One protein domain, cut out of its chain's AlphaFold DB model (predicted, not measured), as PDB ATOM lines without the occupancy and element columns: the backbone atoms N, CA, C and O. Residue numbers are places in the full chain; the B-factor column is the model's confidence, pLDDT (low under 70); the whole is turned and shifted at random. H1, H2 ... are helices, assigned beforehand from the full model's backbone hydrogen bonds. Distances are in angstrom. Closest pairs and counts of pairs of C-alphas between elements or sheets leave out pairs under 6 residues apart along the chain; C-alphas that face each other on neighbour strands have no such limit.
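AT A GLANCE: This is residues 364 to 403 of the 907 residues of the protein "Phage_Mu_F domain-containing protein" of Herpetosiphon geysericola (UniProt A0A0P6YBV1). A flat piece in which a short helix, H2, and a long loop, residues 388 to 403, make a rough ring, with H1 reaching out from it as an arm whose residues 364 to 370 stick out. The loop folds back past H2 towards the link between the helices. The printed part has 40 residues with two named helices, H1 then H2, and no named strand, and is all helix by class. It is only just compact, close to loose, with a radius of gyration of the C-alphas of 10.2 A and spans of 31 by 20 by 8 A.

HOW THE PARTS SIT: H1, residues 364 to 375, and H2, residues 380 to 387, form a helical hairpin with a tight link. They only just touch, with 3 pairs of C-alphas within 8 A, and H1 does so with residues 371 to 375 alone. The closest C-alphas, of Glu 375 and Val 383, are 6.4 A apart. They run opposite ways at a shallow tilt of 28 degrees. In both, every O i to N i+4 pair is within hydrogen-bond range.

IN THESE COORDINATES: H1 begins at C-alpha 364 (-23.519, 21.870, 49.963) and is 16.0 A long. H2 is 10.5 A long and ends at C-alpha 387 (-31.443, 30.493, 43.866).

THE WHOLE: The C-alphas farthest apart, of Ala 365 and Asp 395, are 31.3 A apart. The printed part has no cut. Thirteen residues have pLDDT under 70, among them 389 to 394.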
ATOM      1  N   ARG A 364     -22.262  22.158  50.656       69.75
ATOM      2  CA  ARG A 364     -23.519  21.870  49.963       69.75
ATOM      3  C   ARG A 364     -24.633  21.455  50.926       69.75
ATOM      4  O   ARG A 364     -25.798  21.696  50.629       69.75
ATOM      5  N   ALA A 365     -24.310  20.862  52.078       70.00
ATOM      6  CA  ALA A 365     -25.310  20.532  53.091       70.00
ATOM      7  C   ALA A 365     -25.797  21.783  53.834       70.00
ATOM      8  O   ALA A 365     -26.976  21.860  54.181       70.00
ATOM      9  N   LEU A 366     -24.923  22.767  54.064       75.94
ATOM     10  CA  LEU A 366     -25.316  24.062  54.616       75.94
ATOM     11  C   LEU A 366     -26.134  24.871  53.601       75.94
ATOM     12  O   LEU A 366     -27.190  25.372  53.968       75.94
ATOM     13  N   GLU A 367     -25.720  24.923  52.332       75.00
ATOM     14  CA  GLU A 367     -26.474  25.598  51.263       75.00
ATOM     15  C   GLU A 367     -27.870  24.992  51.081       75.00
ATOM     16  O   GLU A 367     -28.854  25.726  51.012       75.00
ATOM     17  N   LEU A 368     -27.987  23.657  51.077       77.25
ATOM     18  CA  LEU A 368     -29.285  22.980  51.024       77.25
ATOM     19  C   LEU A 368     -30.142  23.306  52.253       77.25
ATOM     20  O   LEU A 368     -31.336  23.545  52.110       77.25
ATOM     21  N   LYS A 369     -29.553  23.391  53.454       79.12
ATOM     22  CA  LYS A 369     -30.279  23.808  54.667       79.12
ATOM     23  C   LYS A 369     -30.710  25.275  54.624       79.12
ATOM     24  O   LYS A 369     -31.802  25.593  55.089       79.12
ATOM     25  N   GLU A 370     -29.885  26.173  54.090       78.31
ATOM     26  CA  GLU A 370     -30.235  27.583  53.885       78.31
ATOM     27  C   GLU A 370     -31.339  27.736  52.838       78.31
ATOM     28  O   GLU A 370     -32.264  28.535  53.018       78.31
ATOM     29  N   GLN A 371     -31.284  26.933  51.775       79.31
ATOM     30  CA  GLN A 371     -32.332  26.847  50.771       79.31
ATOM     31  C   GLN A 371     -33.638  26.336  51.385       79.31
ATOM     32  O   GLN A 371     -34.644  27.037  51.301       79.31
ATOM     33  N   GLU A 372     -33.619  25.209  52.101       79.31
ATOM     34  CA  GLU A 372     -34.782  24.679  52.826       79.31
ATOM     35  C   GLU A 372     -35.351  25.692  53.831       79.31
ATOM     36  O   GLU A 372     -36.566  25.790  54.004       79.31
ATOM     37  N   ALA A 373     -34.498  26.448  54.529       80.69
ATOM     38  CA  ALA A 373     -34.933  27.474  55.473       80.69
ATOM     39  C   ALA A 373     -35.576  28.679  54.767       80.69
ATOM     40  O   ALA A 373     -36.562  29.221  55.267       80.69
ATOM     41  N   PHE A 374     -35.048  29.084  53.612       79.62
ATOM     42  CA  PHE A 374     -35.576  30.191  52.814       79.62
ATOM     43  C   PHE A 374     -36.895  29.820  52.119       79.62
ATOM     44  O   PHE A 374     -37.837  30.612  52.132       79.62
ATOM     45  N   GLU A 375     -37.006  28.589  51.608       80.88
ATOM     46  CA  GLU A 375     -38.228  28.021  51.019       80.88
ATOM     47  C   GLU A 375     -39.397  27.957  52.018       80.88
ATOM     48  O   GLU A 375     -40.561  27.999  51.620       80.88
ATOM     49  N   ARG A 376     -39.123  27.909  53.331       78.31
ATOM     50  CA  ARG A 376     -40.177  27.912  54.365       78.31
ATOM     51  C   ARG A 376     -40.920  29.240  54.493       78.31
ATOM     52  O   ARG A 376     -42.033  29.224  55.016       78.31
ATOM     53  N   SER A 377     -40.315  30.361  54.102       75.94
ATOM     54  CA  SER A 377     -40.838  31.708  54.383       75.94
ATOM     55  C   SER A 377     -41.065  32.583  53.153       75.94
ATOM     56  O   SER A 377     -41.694  33.628  53.295       75.94
ATOM     57  N   HIS A 378     -40.591  32.172  51.976       80.81
ATOM     58  CA  HIS A 378     -40.666  32.963  50.747       80.81
ATOM     59  C   HIS A 378     -41.547  32.299  49.684       80.81
ATOM     60  O   HIS A 378     -41.771  31.084  49.684       80.81
ATOM     61  N   THR A 379     -42.060  33.123  48.774       81.62
ATOM     62  CA  THR A 379     -42.860  32.676  47.627       81.62
ATOM     63  C   THR A 379     -42.003  31.940  46.600       81.62
ATOM     64  O   THR A 379     -40.781  32.102  46.549       81.62
ATOM     65  N   ILE A 380     -42.633  31.126  45.752       76.25
ATOM     66  CA  ILE A 380     -41.929  30.398  44.688       76.25
ATOM     67  C   ILE A 380     -41.152  31.358  43.775       76.25
ATOM     68  O   ILE A 380     -40.011  31.055  43.428       76.25
ATOM     69  N   ASP A 381     -41.705  32.523  43.433       78.69
ATOM     70  CA  ASP A 381     -41.007  33.512  42.603       78.69
ATOM     71  C   ASP A 381     -39.802  34.149  43.322       78.69
ATOM     72  O   ASP A 381     -38.770  34.386  42.694       78.69
ATOM     73  N   GLU A 382     -39.863  34.361  44.639       78.56
ATOM     74  CA  GLU A 382     -38.722  34.860  45.425       78.56
ATOM     75  C   GLU A 382     -37.610  33.811  45.573       78.56
ATOM     76  O   GLU A 382     -36.425  34.140  45.471       78.56
ATOM     77  N   VAL A 383     -37.972  32.536  45.761       78.12
ATOM     78  CA  VAL A 383     -37.024  31.408  45.781       78.12
ATOM     79  C   VAL A 383     -36.368  31.239  44.405       78.12
ATOM     80  O   VAL A 383     -35.148  31.087  44.317       78.12
ATOM     81  N   ARG A 384     -37.151  31.327  43.321       75.56
ATOM     82  CA  ARG A 384     -36.672  31.281  41.927       75.56
ATOM     83  C   ARG A 384     -35.734  32.424  41.590       75.56
ATOM     84  O   ARG A 384     -34.698  32.187  40.976       75.56
ATOM     85  N   ALA A 385     -36.055  33.631  42.044       75.88
ATOM     86  CA  ALA A 385     -35.208  34.793  41.845       75.88
ATOM     87  C   ALA A 385     -33.882  34.693  42.619       75.88
ATOM     88  O   ALA A 385     -32.857  35.121  42.099       75.88
ATOM     89  N   LYS A 386     -33.885  34.138  43.843       76.38
ATOM     90  CA  LYS A 386     -32.682  34.052  44.688       76.38
ATOM     91  C   LYS A 386     -31.743  32.896  44.324       76.38
ATOM     92  O   LYS A 386     -30.538  33.107  44.324       76.38
ATOM     93  N   TYR A 387     -32.270  31.697  44.066       72.19
ATOM     94  CA  TYR A 387     -31.443  30.493  43.866       72.19
ATOM     95  C   TYR A 387     -31.298  30.066  42.405       72.19
ATOM     96  O   TYR A 387     -30.334  29.390  42.068       72.19
ATOM     97  N   TYR A 388     -32.245  30.442  41.543       71.62
ATOM     98  CA  TYR A 388     -32.278  29.978  40.154       71.62
ATOM     99  C   TYR A 388     -32.120  31.111  39.134       71.62
ATOM    100  O   TYR A 388     -32.072  30.826  37.943       71.62
ATOM    101  N   GLU A 389     -32.081  32.375  39.577       62.88
ATOM    102  CA  GLU A 389     -31.974  33.579  38.733       62.88
ATOM    103  C   GLU A 389     -32.934  33.578  37.522       62.88
ATOM    104  O   GLU A 389     -32.638  34.128  36.461       62.88
ATOM    105  N   THR A 390     -34.104  32.949  37.675       67.50
ATOM    106  CA  THR A 390     -35.113  32.824  36.612       67.50
ATOM    107  C   THR A 390     -36.226  33.849  36.780       67.50
ATOM    108  O   THR A 390     -36.552  34.257  37.897       67.50
ATOM    109  N   ASP A 391     -36.830  34.246  35.658       65.38
ATOM    110  CA  ASP A 391     -38.000  35.121  35.660       65.38
ATOM    111  C   ASP A 391     -39.188  34.472  36.405       65.38
ATOM    112  O   ASP A 391     -39.297  33.241  36.519       65.38
ATOM    113  N   SER A 392     -40.074  35.337  36.916       69.25
ATOM    114  CA  SER A 392     -41.349  34.969  37.548       69.25
ATOM    115  C   SER A 392     -42.136  33.994  36.671       69.25
ATOM    116  O   SER A 392     -42.166  34.131  35.446       69.25
ATOM    117  N   ILE A 393     -42.808  33.025  37.299       68.56
ATOM    118  CA  ILE A 393     -43.643  32.040  36.592       68.56
ATOM    119  C   ILE A 393     -44.813  32.724  35.851       68.56
ATOM    120  O   ILE A 393     -45.322  32.181  34.871       68.56
ATOM    121  N   GLY A 394     -45.210  33.934  36.268       62.62
ATOM    122  CA  GLY A 394     -46.234  34.737  35.595       62.62
ATOM    123  C   GLY A 394     -47.674  34.251  35.807       62.62
ATOM    124  O   GLY A 394     -48.581  34.751  35.144       62.62
ATOM    125  N   ASP A 395     -47.895  33.306  36.724       70.94
ATOM    126  CA  ASP A 395     -49.211  32.803  37.123       70.94
ATOM    127  C   ASP A 395     -49.403  32.817  38.654       70.94
ATOM    128  O   ASP A 395     -48.494  33.160  39.412       70.94
ATOM    129  N   GLU A 396     -50.597  32.432  39.124       65.56
ATOM    130  CA  GLU A 396     -50.953  32.425  40.554       65.56
ATOM    131  C   GLU A 396     -50.055  31.508  41.408       65.56
ATOM    132  O   GLU A 396     -49.968  31.699  42.620       65.56
ATOM    133  N   ARG A 397     -49.336  30.548  40.805       65.25
ATOM    134  CA  ARG A 397     -48.450  29.619  41.527       65.25
ATOM    135  C   ARG A 397     -47.155  30.292  41.966       65.25
ATOM    136  O   ARG A 397     -46.598  29.897  42.983       65.25
ATOM    137  N   GLY A 398     -46.695  31.313  41.241       59.81
ATOM    138  CA  GLY A 398     -45.497  32.080  41.598       59.81
ATOM    139  C   GLY A 398     -45.633  32.842  42.922       59.81
ATOM    140  O   GLY A 398     -44.648  33.017  43.637       59.81
ATOM    141  N   SER A 399     -46.865  33.218  43.290       68.50
ATOM    142  CA  SER A 399     -47.187  33.954  44.526       68.50
ATOM    143  C   SER A 399     -47.436  33.060  45.750       68.50
ATOM    144  O   SER A 399     -47.607  33.581  46.850       68.50
ATOM    145  N   LEU A 400     -47.471  31.733  45.585       72.25
ATOM    146  CA  LEU A 400     -47.697  30.790  46.685       72.25
ATOM    147  C   LEU A 400     -46.400  30.525  47.457       72.25
ATOM    148  O   LEU A 400     -45.312  30.451  46.875       72.25
ATOM    149  N   ILE A 401     -46.515  30.339  48.773       72.31
ATOM    150  CA  ILE A 401     -45.393  29.905  49.613       72.31
ATOM    151  C   ILE A 401     -45.138  28.420  49.328       72.31
ATOM    152  O   ILE A 401     -46.073  27.621  49.285       72.31
ATOM    153  N   VAL A 402     -43.873  28.019  49.163       66.25
ATOM    154  CA  VAL A 402     -43.483  26.653  48.736       66.25
ATOM    155  C   VAL A 402     -44.139  25.556  49.595       66.25
ATOM    156  O   VAL A 402     -44.555  24.511  49.088       66.25
ATOM    157  N   ARG A 403     -44.315  25.812  50.897       63.91
ATOM    158  CA  ARG A 403     -44.967  24.895  51.844       63.91
ATOM    159  C   ARG A 403     -46.449  24.638  51.543       63.91
ATOM    160  O   ARG A 403     -46.932  23.541  51.814       63.91
TER     161      ARG A 403